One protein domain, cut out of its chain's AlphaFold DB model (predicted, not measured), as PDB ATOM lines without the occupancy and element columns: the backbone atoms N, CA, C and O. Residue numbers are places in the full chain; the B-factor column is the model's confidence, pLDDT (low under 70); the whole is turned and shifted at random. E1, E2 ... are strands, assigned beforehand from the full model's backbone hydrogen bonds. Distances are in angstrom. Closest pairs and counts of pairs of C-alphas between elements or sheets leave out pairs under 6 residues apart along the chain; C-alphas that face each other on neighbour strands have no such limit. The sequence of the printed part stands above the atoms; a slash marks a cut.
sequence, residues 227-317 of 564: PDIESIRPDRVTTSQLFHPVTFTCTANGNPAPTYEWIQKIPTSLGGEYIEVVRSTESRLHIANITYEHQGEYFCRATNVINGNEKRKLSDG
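This is residues 227 to 317 of the 564 residues of the protein "B-cell receptor CD22" of Diaphorina citri (UniProt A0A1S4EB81). Two antiparallel sheets make a sandwich, a strongly twisted sheet of four strands, E5 - E4 - E7 - E8, face to face with a smaller sheet of three, E1 - E3 - E6, their strands crossed at 39 degrees. The turn of the E4 and E5 hairpin, residues 268 to 273, reaches away from the smaller sheet, and the short strand E2 lies off to one end, beyond the start of E3. The printed part has 91 residues with no named helix and eight named strands, E1 to E8 in chain order; the class is all strand. The whole is compact, with a radius of gyration of the C-alphas of 14.1 A, and spans 44 by 31 by 19 A.

In the larger sheet, E7 is the longest strand, residues 296 to 306 and 32.4 A; it begins at C-alpha 296, (-23.346, -7.145, -8.276). E4 is residues 259 to 267, 25.8 A; E5 is residues 274 to 280, 17.9 A; E8 is residues 309 to 314 and ends at C-alpha 314, (-19.872, -13.847, -22.865). In the smaller sheet, E1 is residues 227 to 233, 17.1 A, beginning at C-alpha 227, (-22.295, -19.630, -29.620); E3 is residues 246 to 255, 29.7 A; E6 is residues 284 to 287, 9.9 A. E2 is residues 237 to 241, 13.5 A.

E4 and E7 are antiparallel at 146 degrees, with N 261 and O 301 2.8 A apart, within hydrogen-bond range. E4 and E5 form a hairpin, with N 277 and O 264 at 2.9 A. E7 and E8 form another, with N 304 and O 311 at 3.0 A. From edge to edge of this sheet the strands' lines turn by 81 degrees. In the other sheet the pairing of E3 is staggered: residues 246 to 249 pair with E6, with N 248 and O 285 at 2.8 A, and residues 249 to 253 with E1, with N 251 and O 231 at 2.9 A. Between the sheets, the closest C-alphas of E3 and E7 are those of Cys 250 and Cys 300, 6.4 A apart, and those of E1 and E8 are Pro 227 and Lys 313, 5.9 A apart. E3 and E4 are near each other. E2 pairs with no named strand; its closest C-alpha to E3 is that of Ser 240, 6.8 A from that of Val 246.

The two C-alphas farthest apart, those of Leu 242 and Asn 307, are 45.5 A apart. The printed part has no cut, and no link is long. The mean pLDDT of the printed part is 92.6; residues 269 to 272, in the link from E4 to E5, are under 70.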
ATOM      1  N   PRO A 227     -21.089 -20.097 -30.278       97.81
ATOM      2  CA  PRO A 227     -22.295 -19.630 -29.620       97.81
ATOM      3  C   PRO A 227     -22.504 -18.138 -29.872       97.81
ATOM      4  O   PRO A 227     -21.567 -17.343 -29.777       97.81
ATOM      5  N   ASP A 228     -23.742 -17.762 -30.146       96.81
ATOM      6  CA  ASP A 228     -24.191 -16.383 -30.257       96.81
ATOM      7  C   ASP A 228     -25.350 -16.160 -29.289       96.81
ATOM      8  O   ASP A 228     -26.304 -16.938 -29.274       96.81
ATOM      9  N   ILE A 229     -25.240 -15.152 -28.425       96.88
ATOM     10  CA  ILE A 229     -26.231 -14.907 -27.372       96.88
ATOM     11  C   ILE A 229     -27.347 -14.061 -27.975       96.88
ATOM     12  O   ILE A 229     -27.178 -12.867 -28.199       96.88
ATOM     13  N   GLU A 230     -28.488 -14.696 -28.230       95.56
ATOM     14  CA  GLU A 230     -29.654 -14.070 -28.856       95.56
ATOM     15  C   GLU A 230     -30.419 -13.184 -27.872       95.56
ATOM     16  O   GLU A 230     -30.963 -12.148 -28.248       95.56
ATOM     17  N   SER A 231     -30.487 -13.589 -26.600       95.12
ATOM     18  CA  SER A 231     -31.096 -12.765 -25.559       95.12
ATOM     19  C   SER A 231     -30.570 -13.085 -24.168       95.12
ATOM     20  O   SER A 231     -30.265 -14.232 -23.832       95.12
ATOM     21  N   ILE A 232     -30.523 -12.049 -23.338       95.88
ATOM     22  CA  ILE A 232     -30.314 -12.147 -21.902       95.88
ATOM     23  C   ILE A 232     -31.405 -11.330 -21.213       95.88
ATOM     24  O   ILE A 232     -31.786 -10.270 -21.705       95.88
ATOM     25  N   ARG A 233     -31.977 -11.848 -20.126       95.69
ATOM     26  CA  ARG A 233     -32.987 -11.135 -19.339       95.69
ATOM     27  C   ARG A 233     -32.739 -11.312 -17.850       95.69
ATOM     28  O   ARG A 233     -32.351 -12.413 -17.445       95.69
ATOM     29  N   PRO A 234     -33.075 -10.304 -17.032       93.88
ATOM     30  CA  PRO A 234     -33.482  -8.932 -17.404       93.88
ATOM     31  C   PRO A 234     -32.360  -8.138 -18.108       93.88
ATOM     32  O   PRO A 234     -31.223  -8.583 -18.105       93.88
ATOM     33  N   ASP A 235     -32.677  -7.008 -18.748       80.69
ATOM     34  CA  ASP A 235     -31.791  -6.386 -19.753       80.69
ATOM     35  C   ASP A 235     -30.429  -5.905 -19.217       80.69
ATOM     36  O   ASP A 235     -29.389  -6.380 -19.662       80.69
ATOM     37  N   ARG A 236     -30.411  -4.922 -18.303       82.94
ATOM     38  CA  ARG A 236     -29.162  -4.288 -17.821       82.94
ATOM     39  C   ARG A 236     -29.118  -4.083 -16.322       82.94
ATOM     40  O   ARG A 236     -28.103  -4.359 -15.702       82.94
ATOM     41  N   VAL A 237     -30.204  -3.591 -15.738       87.88
ATOM     42  CA  VAL A 237     -30.312  -3.384 -14.294       87.88
ATOM     43  C   VAL A 237     -31.608  -4.014 -13.831       87.88
ATOM     44  O   VAL A 237     -32.655  -3.799 -14.441       87.88
ATOM     45  N   THR A 238     -31.540  -4.789 -12.757       92.88
ATOM     46  CA  THR A 238     -32.725  -5.307 -12.088       92.88
ATOM     47  C   THR A 238     -32.626  -5.006 -10.606       92.88
ATOM     48  O   THR A 238     -31.605  -5.270  -9.974       92.88
ATOM     49  N   THR A 239     -33.702  -4.470 -10.047       94.00
ATOM     50  CA  THR A 239     -33.807  -4.198  -8.615       94.00
ATOM     51  C   THR A 239     -34.733  -5.235  -7.994       94.00
ATOM     52  O   THR A 239     -35.856  -5.418  -8.466       94.00
ATOM     53  N   SER A 240     -34.274  -5.923  -6.950       95.38
ATOM     54  CA  SER A 240     -35.080  -6.879  -6.187       95.38
ATOM     55  C   SER A 240     -35.145  -6.475  -4.720       95.38
ATOM     56  O   SER A 240     -34.196  -5.913  -4.176       95.38
ATOM     57  N   GLN A 241     -36.272  -6.756  -4.074       95.50
ATOM     58  CA  GLN A 241     -36.419  -6.538  -2.640       95.50
ATOM     59  C   GLN A 241     -35.724  -7.657  -1.862       95.50
ATOM     60  O   GLN A 241     -35.758  -8.811  -2.283       95.50
ATOM     61  N   LEU A 242     -35.133  -7.346  -0.708       95.19
ATOM     62  CA  LEU A 242     -34.528  -8.346   0.174       95.19
ATOM     63  C   LEU A 242     -35.500  -9.518   0.432       95.19
ATOM     64  O   LEU A 242     -36.703  -9.317   0.616       95.19
ATOM     65  N   PHE A 243     -34.977 -10.744   0.402       94.38
ATOM     66  CA  PHE A 243     -35.709 -12.010   0.539       94.38
ATOM     67  C   PHE A 243     -36.758 -12.317  -0.540       94.38
ATOM     68  O   PHE A 243     -37.485 -13.297  -0.406       94.38
ATOM     69  N   HIS A 244     -36.816 -11.543  -1.626       95.44
ATOM     70  CA  HIS A 244     -37.659 -11.859  -2.778       95.44
ATOM     71  C   HIS A 244     -36.895 -12.656  -3.842       95.44
ATOM     72  O   HIS A 244     -35.663 -12.578  -3.916       95.44
ATOM     73  N   PRO A 245     -37.608 -13.408  -4.696       96.31
ATOM     74  CA  PRO A 245     -36.980 -14.168  -5.760       96.31
ATOM     75  C   PRO A 245     -36.552 -13.285  -6.933       96.31
ATOM     76  O   PRO A 245     -37.235 -12.331  -7.300       96.31
ATOM     77  N   VAL A 246     -35.465 -13.673  -7.602       96.31
ATOM     78  CA  VAL A 246     -35.070 -13.131  -8.911       96.31
ATOM     79  C   VAL A 246     -34.762 -14.270  -9.876       96.31
ATOM     80  O   VAL A 246     -34.355 -15.365  -9.482       96.31
ATOM     81  N   THR A 247     -34.993 -14.030 -11.163       96.88
ATOM     82  CA  THR A 247     -34.674 -14.987 -12.221       96.88
ATOM     83  C   THR A 247     -33.916 -14.290 -13.337       96.88
ATOM     84  O   THR A 247     -34.389 -13.285 -13.859       96.88
ATOM     85  N   PHE A 248     -32.799 -14.883 -13.741       97.62
ATOM     86  CA  PHE A 248     -32.058 -14.519 -14.938       97.62
ATOM     87  C   PHE A 248     -32.207 -15.621 -15.986       97.62
ATOM     88  O   PHE A 248     -32.224 -16.808 -15.649       97.62
ATOM     89  N   THR A 249     -32.325 -15.250 -17.255       97.50
ATOM     90  CA  THR A 249     -32.437 -16.191 -18.377       97.50
ATOM     91  C   THR A 249     -31.514 -15.786 -19.507       97.50
ATOM     92  O   THR A 249     -31.436 -14.609 -19.845       97.50
ATOM     93  N   CYS A 250     -30.851 -16.767 -20.101       97.56
ATOM     94  CA  CYS A 250     -29.923 -16.596 -21.204       97.56
ATOM     95  C   CYS A 250     -30.305 -17.561 -22.321       97.56
ATOM     96  O   CYS A 250     -30.573 -18.735 -22.075       97.56
ATOM     97  N   THR A 251     -30.373 -17.067 -23.549       97.31
ATOM     98  CA  THR A 251     -30.632 -17.880 -24.736       97.31
ATOM     99  C   THR A 251     -29.521 -17.626 -25.733       97.31
ATOM    100  O   THR A 251     -29.301 -16.490 -26.148       97.31
ATOM    101  N   ALA A 252     -28.814 -18.692 -26.086       97.69
ATOM    102  CA  ALA A 252     -27.747 -18.679 -27.062       97.69
ATOM    103  C   ALA A 252     -27.986 -19.754 -28.120       97.69
ATOM    104  O   ALA A 252     -28.441 -20.862 -27.822       97.69
ATOM    105  N   ASN A 253     -27.635 -19.422 -29.352       96.88
ATOM    106  CA  ASN A 253     -27.696 -20.314 -30.492       96.88
ATOM    107  C   ASN A 253     -26.283 -20.741 -30.884       96.88
ATOM    108  O   ASN A 253     -25.345 -19.952 -30.823       96.88
ATOM    109  N   GLY A 254     -26.109 -21.998 -31.262       96.81
ATOM    110  CA  GLY A 254     -24.806 -22.593 -31.531       96.81
ATOM    111  C   GLY A 254     -24.968 -23.994 -32.096       96.81
ATOM    112  O   GLY A 254     -25.928 -24.692 -31.767       96.81
ATOM    113  N   ASN A 255     -24.017 -24.422 -32.925       96.81
ATOM    114  CA  ASN A 255     -23.933 -25.806 -33.385       96.81
ATOM    115  C   ASN A 255     -22.500 -26.328 -33.191       96.81
ATOM    116  O   ASN A 255     -21.606 -25.865 -33.902       96.81
ATOM    117  N   PRO A 256     -22.260 -27.272 -32.263       96.69
ATOM    118  CA  PRO A 256     -23.245 -27.949 -31.406       96.69
ATOM    119  C   PRO A 256     -23.954 -27.015 -30.412       96.69
ATOM    120  O   PRO A 256     -23.466 -25.913 -30.148       96.69
ATOM    121  N   ALA A 257     -25.092 -27.467 -29.871       96.75
ATOM    122  CA  ALA A 257     -25.880 -26.705 -28.902       96.75
ATOM    123  C   ALA A 257     -25.014 -26.292 -27.692       96.75
ATOM    124  O   ALA A 257     -24.306 -27.144 -27.145       96.75
ATOM    125  N   PRO A 258     -25.035 -25.010 -27.282       97.88
ATOM    126  CA  PRO A 258     -24.141 -24.517 -26.246       97.88
ATOM    127  C   PRO A 258     -24.576 -24.933 -24.836       97.88
ATOM    128  O   PRO A 258     -25.765 -25.054 -24.539       97.88
ATOM    129  N   THR A 259     -23.596 -25.092 -23.948       97.94
ATOM    130  CA  THR A 259     -23.781 -25.150 -22.493       97.94
ATOM    131  C   THR A 259     -23.669 -23.752 -21.887       97.94
ATOM    132  O   THR A 259     -23.132 -22.840 -22.519       97.94
ATOM    133  N   TYR A 260     -24.189 -23.573 -20.671       98.12
ATOM    134  CA  TYR A 260     -24.330 -22.266 -20.029       98.12
ATOM    135  C   TYR A 260     -23.612 -22.218 -18.685       98.12
ATOM    136  O   TYR A 260     -23.552 -23.214 -17.973       98.12
ATOM    137  N   GLU A 261     -23.123 -21.039 -18.315       98.00
ATOM    138  CA  GLU A 261     -22.658 -20.722 -16.967       98.00
ATOM    139  C   GLU A 261     -23.065 -19.293 -16.601       98.00
ATOM    140  O   GLU A 261     -22.779 -18.345 -17.333       98.00
ATOM    141  N   TRP A 262     -23.711 -19.127 -15.451       97.94
ATOM    142  CA  TRP A 262     -23.973 -17.828 -14.844       97.94
ATOM    143  C   TRP A 262     -22.839 -17.460 -13.905       97.94
ATOM    144  O   TRP A 262     -22.563 -18.179 -12.947       97.94
ATOM    145  N   ILE A 263     -22.210 -16.324 -14.162       97.00
ATOM    146  CA  ILE A 263     -21.018 -15.850 -13.473       97.00
ATOM    147  C   ILE A 263     -21.366 -14.547 -12.773       97.00
ATOM    148  O   ILE A 263     -21.803 -13.601 -13.422       97.00
ATOM    149  N   GLN A 264     -21.141 -14.480 -11.466       94.06
ATOM    150  CA  GLN A 264     -21.158 -13.225 -10.723       94.06
ATOM    151  C   GLN A 264     -19.720 -12.731 -10.566       94.06
ATOM    152  O   GLN A 264     -18.861 -13.487 -10.104       94.06
ATOM    153  N   LYS A 265     -19.458 -11.473 -10.923       89.31
ATOM    154  CA  LYS A 265     -18.163 -10.831 -10.662       89.31
ATOM    155  C   LYS A 265     -18.198 -10.123  -9.316       89.31
ATOM    156  O   LYS A 265     -19.009  -9.225  -9.102       89.31
ATOM    157  N   ILE A 266     -17.312 -10.526  -8.410       83.44
ATOM    158  CA  ILE A 266     -17.204  -9.958  -7.064       83.44
ATOM    159  C   ILE A 266     -15.924  -9.113  -6.990       83.44
ATOM    160  O   ILE A 266     -14.845  -9.661  -7.225       83.44
ATOM    161  N   PRO A 267     -16.004  -7.808  -6.671       75.94
ATOM    162  CA  PRO A 267     -14.822  -6.963  -6.513       75.94
ATOM    163  C   PRO A 267     -13.909  -7.481  -5.395       75.94
ATOM    164  O   PRO A 267     -14.387  -7.826  -4.309       75.94
ATOM    165  N   THR A 268     -12.597  -7.519  -5.629       72.06
ATOM    166  CA  THR A 268     -11.620  -7.813  -4.570       72.06
ATOM    167  C   THR A 268     -11.184  -6.543  -3.836       72.06
ATOM    168  O   THR A 268     -11.276  -5.431  -4.349       72.06
ATOM    169  N   SER A 269     -10.691  -6.701  -2.602       66.44
ATOM    170  CA  SER A 269     -10.182  -5.591  -1.779       66.44
ATOM    171  C   SER A 269      -8.870  -4.980  -2.296       66.44
ATOM    172  O   SER A 269      -8.444  -3.944  -1.795       66.44
ATOM    173  N   LEU A 270      -8.217  -5.633  -3.261       62.56
ATOM    174  CA  LEU A 270      -7.018  -5.169  -3.950       62.56
ATOM    175  C   LEU A 270      -7.489  -4.665  -5.319       62.56
ATOM    176  O   LEU A 270      -7.650  -5.448  -6.246       62.56
ATOM    177  N   GLY A 271      -7.848  -3.382  -5.394       56.00
ATOM    178  CA  GLY A 271      -8.592  -2.811  -6.522       56.00
ATOM    179  C   GLY A 271      -8.073  -3.216  -7.910       56.00
ATOM    180  O   GLY A 271      -6.871  -3.217  -8.160       56.00
ATOM    181  N   GLY A 272      -9.007  -3.525  -8.815       65.81
ATOM    182  CA  GLY A 272      -8.746  -3.858 -10.222       65.81
ATOM    183  C   GLY A 272      -8.971  -5.327 -10.594       65.81
ATOM    184  O   GLY A 272      -9.146  -5.618 -11.776       65.81
ATOM    185  N   GLU A 273      -9.034  -6.237  -9.619       76.69
ATOM    186  CA  GLU A 273      -9.272  -7.666  -9.853       76.69
ATOM    187  C   GLU A 273     -10.658  -8.099  -9.337       76.69
ATOM    188  O   GLU A 273     -11.110  -7.669  -8.270       76.69
ATOM    189  N   TYR A 274     -11.348  -8.952 -10.097       81.25
ATOM    190  CA  TYR A 274     -12.648  -9.519  -9.734       81.25
ATOM    191  C   TYR A 274     -12.527 -11.030  -9.584       81.25
ATOM    192  O   TYR A 274     -11.864 -11.686 -10.384       81.25
ATOM    193  N   ILE A 275     -13.228 -11.594  -8.603       85.75
ATOM    194  CA  ILE A 275     -13.412 -13.042  -8.505       85.75
ATOM    195  C   ILE A 275     -14.658 -13.411  -9.307       85.75
ATOM    196  O   ILE A 275     -15.745 -12.890  -9.051       85.75
ATOM    197  N   GLU A 276     -14.499 -14.321 -10.265       90.38
ATOM    198  CA  GLU A 276     -15.616 -14.939 -10.977       90.38
ATOM    199  C   GLU A 276     -16.170 -16.106 -10.156       90.38
ATOM    200  O   GLU A 276     -15.477 -17.091  -9.899       90.38
ATOM    201  N   VAL A 277     -17.436 -16.005  -9.754       92.25
ATOM    202  CA  VAL A 277     -18.143 -17.076  -9.046       92.25
ATOM    203  C   VAL A 277     -19.229 -17.640  -9.950       92.25
ATOM    204  O   VAL A 277     -20.158 -16.926 -10.330       92.25
ATOM    205  N   VAL A 278     -19.142 -18.934 -10.266       95.88
ATOM    206  CA  VAL A 278     -20.193 -19.640 -11.009       95.88
ATOM    207  C   VAL A 278     -21.381 -19.886 -10.078       95.88
ATOM    208  O   VAL A 278     -21.258 -20.555  -9.054       95.88
ATOM    209  N   ARG A 279     -22.536 -19.315 -10.424       95.69
ATOM    210  CA  ARG A 279     -23.789 -19.395  -9.656       95.69
ATOM    211  C   ARG A 279     -24.759 -20.446 -10.192       95.69
ATOM    212  O   ARG A 279     -25.584 -20.933  -9.429       95.69
ATOM    213  N   SER A 280     -24.680 -20.785 -11.477       96.75
ATOM    214  CA  SER A 280     -25.471 -21.849 -12.113       96.75
ATOM    215  C   SER A 280     -24.808 -22.292 -13.420       96.75
ATOM    216  O   SER A 280     -24.085 -21.507 -14.028       96.75
ATOM    217  N   THR A 281     -25.068 -23.523 -13.858       97.06
ATOM    218  CA  THR A 281     -24.661 -24.078 -15.164       97.06
ATOM    219  C   THR A 281     -25.849 -24.280 -16.119       97.06
ATOM    220  O   THR A 281     -25.748 -24.931 -17.159       97.06
ATOM    221  N   GLU A 282     -27.012 -23.739 -15.757       96.69
ATOM    222  CA  GLU A 282     -28.231 -23.793 -16.559       96.69
ATOM    223  C   GLU A 282     -28.443 -22.487 -17.334       96.69
ATOM    224  O   GLU A 282     -27.930 -21.427 -16.973       96.69
ATOM    225  N   SER A 283     -29.273 -22.528 -18.380       96.06
ATOM    226  CA  SER A 283     -29.681 -21.319 -19.114       96.06
ATOM    227  C   SER A 283     -30.480 -20.340 -18.244       96.06
ATOM    228  O   SER A 283     -30.517 -19.139 -18.522       96.06
ATOM    229  N   ARG A 284     -31.087 -20.830 -17.155       97.31
ATOM    230  CA  ARG A 284     -31.852 -20.054 -16.178       97.31
ATOM    231  C   ARG A 284     -31.180 -20.104 -14.804       97.31
ATOM    232  O   ARG A 284     -30.965 -21.175 -14.253       97.31
ATOM    233  N   LEU A 285     -30.923 -18.940 -14.213       97.50
ATOM    234  CA  LEU A 285     -30.524 -18.812 -12.811       97.50
ATOM    235  C   LEU A 285     -31.725 -18.319 -12.007       97.50
ATOM    236  O   LEU A 285     -32.219 -17.220 -12.244       97.50
ATOM    237  N   HIS A 286     -32.188 -19.123 -11.055       96.88
ATOM    238  CA  HIS A 286     -33.253 -18.744 -10.133       96.88
ATOM    239  C   HIS A 286     -32.704 -18.655  -8.710       96.88
ATOM    240  O   HIS A 286     -32.218 -19.644  -8.167       96.88
ATOM    241  N   ILE A 287     -32.797 -17.472  -8.107       96.69
ATOM    242  CA  ILE A 287     -32.427 -17.245  -6.710       96.69
ATOM    243  C   ILE A 287     -33.733 -17.009  -5.960       96.69
ATOM    244  O   ILE A 287     -34.403 -16.010  -6.208       96.69
ATOM    245  N   ALA A 288     -34.116 -17.940  -5.083       95.50
ATOM    246  CA  ALA A 288     -35.410 -17.899  -4.399       95.50
ATOM    247  C   ALA A 288     -35.486 -16.785  -3.342       95.50
ATOM    248  O   ALA A 288     -36.481 -16.072  -3.277       95.50
ATOM    249  N   ASN A 289     -34.416 -16.620  -2.559       95.12
ATOM    250  CA  ASN A 289     -34.329 -15.630  -1.490       95.12
ATOM    251  C   ASN A 289     -33.092 -14.761  -1.715       95.12
ATOM    252  O   ASN A 289     -31.980 -15.163  -1.366       95.12
ATOM    253  N   ILE A 290     -33.273 -13.585  -2.321       94.81
ATOM    254  CA  ILE A 290     -32.166 -12.655  -2.541       94.81
ATOM    255  C   ILE A 290     -31.655 -12.092  -1.206       94.81
ATOM    256  O   ILE A 290     -32.424 -11.784  -0.295       94.81
ATOM    257  N   THR A 291     -30.344 -11.918  -1.104       93.62
ATOM    258  CA  THR A 291     -29.665 -11.266   0.026       93.62
ATOM    259  C   THR A 291     -28.706 -10.218  -0.525       93.62
ATOM    260  O   THR A 291     -28.354 -10.270  -1.707       93.62
ATOM    261  N   TYR A 292     -28.218  -9.306   0.318       91.81
ATOM    262  CA  TYR A 292     -27.209  -8.335  -0.110       91.81
ATOM    263  C   TYR A 292     -25.955  -9.012  -0.696       91.81
ATOM    264  O   TYR A 292     -25.313  -8.442  -1.560       91.81
ATOM    265  N   GLU A 293     -25.590 -10.250  -0.340       88.19
ATOM    266  CA  GLU A 293     -24.441 -10.964  -0.946       88.19
ATOM    267  C   GLU A 293     -24.588 -11.278  -2.444       88.19
ATOM    268  O   GLU A 293     -23.598 -11.524  -3.134       88.19
ATOM    269  N   HIS A 294     -25.822 -11.255  -2.943       91.19
ATOM    270  CA  HIS A 294     -26.135 -11.474  -4.348       91.19
ATOM    271  C   HIS A 294     -26.076 -10.183  -5.169       91.19
ATOM    272  O   HIS A 294     -26.200 -10.237  -6.382       91.19
ATOM    273  N   GLN A 295     -25.878  -9.017  -4.556       90.50
ATOM    274  CA  GLN A 295     -25.691  -7.781  -5.309       90.50
ATOM    275  C   GLN A 295     -24.418  -7.845  -6.170       90.50
ATOM    276  O   GLN A 295     -23.399  -8.413  -5.767       90.50
ATOM    277  N   GLY A 296     -24.480  -7.252  -7.361       89.62
ATOM    278  CA  GLY A 296     -23.346  -7.145  -8.276       89.62
ATOM    279  C   GLY A 296     -23.718  -7.429  -9.724       89.62
ATOM    280  O   GLY A 296     -24.894  -7.483 -10.083       89.62
ATOM    281  N   GLU A 297     -22.699  -7.610 -10.559       93.06
ATOM    282  CA  GLU A 297     -22.870  -7.875 -11.985       93.06
ATOM    283  C   GLU A 297     -22.863  -9.375 -12.294       93.06
ATOM    284  O   GLU A 297     -21.977 -10.120 -11.861       93.06
ATOM    285  N   TYR A 298     -23.844  -9.791 -13.091       95.81
ATOM    286  CA  TYR A 298     -24.041 -11.154 -13.561       95.81
ATOM    287  C   TYR A 298     -23.851 -11.240 -15.068       95.81
ATOM    288  O   TYR A 298     -24.375 -10.425 -15.818       95.81
ATOM    289  N   PHE A 299     -23.156 -12.280 -15.507       96.56
ATOM    290  CA  PHE A 299     -22.895 -12.569 -16.908       96.56
ATOM    291  C   PHE A 299     -23.286 -14.009 -17.204       96.56
ATOM    292  O   PHE A 299     -22.994 -14.919 -16.432       96.56
ATOM    293  N   CYS A 300     -23.901 -14.231 -18.352       97.44
ATOM    294  CA  CYS A 300     -24.046 -15.551 -18.944       97.44
ATOM    295  C   CYS A 300     -22.870 -15.838 -19.890       97.44
ATOM    296  O   CYS A 300     -22.580 -15.041 -20.790       97.44
ATOM    297  N   ARG A 301     -22.223 -16.989 -19.708       97.81
ATOM    298  CA  ARG A 301     -21.224 -17.560 -20.611       97.81
ATOM    299  C   ARG A 301     -21.831 -18.762 -21.327       97.81
ATOM    300  O   ARG A 301     -22.237 -19.718 -20.678       97.81
ATOM    301  N   ALA A 302     -21.879 -18.702 -22.653       98.44
ATOM    302  CA  ALA A 302     -22.294 -19.805 -23.510       98.44
ATOM    303  C   ALA A 302     -21.064 -20.450 -24.162       98.44
ATOM    304  O   ALA A 302     -20.212 -19.738 -24.703       98.44
ATOM    305  N   THR A 303     -20.977 -21.780 -24.136       98.06
ATOM    306  CA  THR A 303     -19.804 -22.530 -24.613       98.06
ATOM    307  C   THR A 303     -20.221 -23.692 -25.506       98.06
ATOM    308  O   THR A 303     -21.121 -24.448 -25.161       98.06
ATOM    309  N   ASN A 304     -19.549 -23.878 -26.641       97.25
ATOM    310  CA  ASN A 304     -19.609 -25.125 -27.404       97.25
ATOM    311  C   ASN A 304     -18.207 -25.559 -27.858       97.25
ATOM    312  O   ASN A 304     -17.233 -24.824 -27.691       97.25
ATOM    313  N   VAL A 305     -18.090 -26.775 -28.391       95.94
ATOM    314  CA  VAL A 305     -16.818 -27.342 -28.862       95.94
ATOM    315  C   VAL A 305     -16.914 -27.608 -30.357       95.94
ATOM    316  O   VAL A 305     -17.828 -28.297 -30.806       95.94
ATOM    317  N   ILE A 306     -15.962 -27.075 -31.122       94.50
ATOM    318  CA  ILE A 306     -15.871 -27.239 -32.578       94.50
ATOM    319  C   ILE A 306     -14.456 -27.701 -32.908       94.50
ATOM    320  O   ILE A 306     -13.489 -27.027 -32.544       94.50
ATOM    321  N   ASN A 307     -14.312 -28.846 -33.583       91.06
ATOM    322  CA  ASN A 307     -13.000 -29.423 -33.910       91.06
ATOM    323  C   ASN A 307     -12.090 -29.596 -32.673       91.06
ATOM    324  O   ASN A 307     -10.894 -29.314 -32.726       91.06
ATOM    325  N   GLY A 308     -12.667 -29.975 -31.526       92.12
ATOM    326  CA  GLY A 308     -11.951 -30.099 -30.249       92.12
ATOM    327  C   GLY A 308     -11.572 -28.772 -29.576       92.12
ATOM    328  O   GLY A 308     -11.024 -28.792 -28.479       92.12
ATOM    329  N   ASN A 309     -11.883 -27.627 -30.188       94.00
ATOM    330  CA  ASN A 309     -11.615 -26.307 -29.625       94.00
ATOM    331  C   ASN A 309     -12.870 -25.744 -28.961       94.00
ATOM    332  O   ASN A 309     -13.924 -25.644 -29.592       94.00
ATOM    333  N   GLU A 310     -12.746 -25.319 -27.707       96.25
ATOM    334  CA  GLU A 310     -13.816 -24.599 -27.025       96.25
ATOM    335  C   GLU A 310     -13.998 -23.198 -27.618       96.25
ATOM    336  O   GLU A 310     -13.064 -22.395 -27.688       96.25
ATOM    337  N   LYS A 311     -15.228 -22.887 -28.017       96.44
ATOM    338  CA  LYS A 311     -15.662 -21.551 -28.419       96.44
ATOM    339  C   LYS A 311     -16.605 -21.029 -27.351       96.44
ATOM    340  O   LYS A 311     -17.564 -21.697 -26.972       96.44
ATOM    341  N   ARG A 312     -16.323 -19.824 -26.864       96.62
ATOM    342  CA  ARG A 312     -17.047 -19.214 -25.750       96.62
ATOM    343  C   ARG A 312     -17.550 -17.839 -26.160       96.62
ATOM    344  O   ARG A 312     -16.834 -17.091 -26.825       96.62
ATOM    345  N   LYS A 313     -18.755 -17.497 -25.723       97.69
ATOM    346  CA  LYS A 313     -19.333 -16.160 -25.847       97.69
ATOM    347  C   LYS A 313     -19.807 -15.708 -24.474       97.69
ATOM    348  O   LYS A 313     -20.518 -16.443 -23.792       97.69
ATOM    349  N   LEU A 314     -19.385 -14.515 -24.068       96.88
ATOM    350  CA  LEU A 314     -19.872 -13.847 -22.865       96.88
ATOM    351  C   LEU A 314     -20.934 -12.822 -23.275       96.88
ATOM    352  O   LEU A 314     -20.802 -12.176 -24.317       96.88
ATOM    353  N   SER A 315     -21.986 -12.720 -22.475       96.31
ATOM    354  CA  SER A 315     -23.049 -11.718 -22.624       96.31
ATOM    355  C   SER A 315     -22.650 -10.365 -22.043       96.31
ATOM    356  O   SER A 315     -21.623 -10.242 -21.374       96.31
ATOM    357  N   ASP A 316     -23.500  -9.368 -22.280       93.94
ATOM    358  CA  ASP A 316     -23.491  -8.119 -21.525       93.94
ATOM    359  C   ASP A 316     -23.859  -8.371 -20.050       93.94
ATOM    360  O   ASP A 316     -24.575  -9.319 -19.719       93.94
ATOM    361  N   GLY A 317     -23.347  -7.519 -19.160       93.88
ATOM    362  CA  GLY A 317     -23.557  -7.646 -17.720       93.88
ATOM    363  C   GLY A 317     -24.935  -7.164 -17.270       93.88
ATOM    364  O   GLY A 317     -25.397  -6.098 -17.680       93.88
TER     365      GLY A 317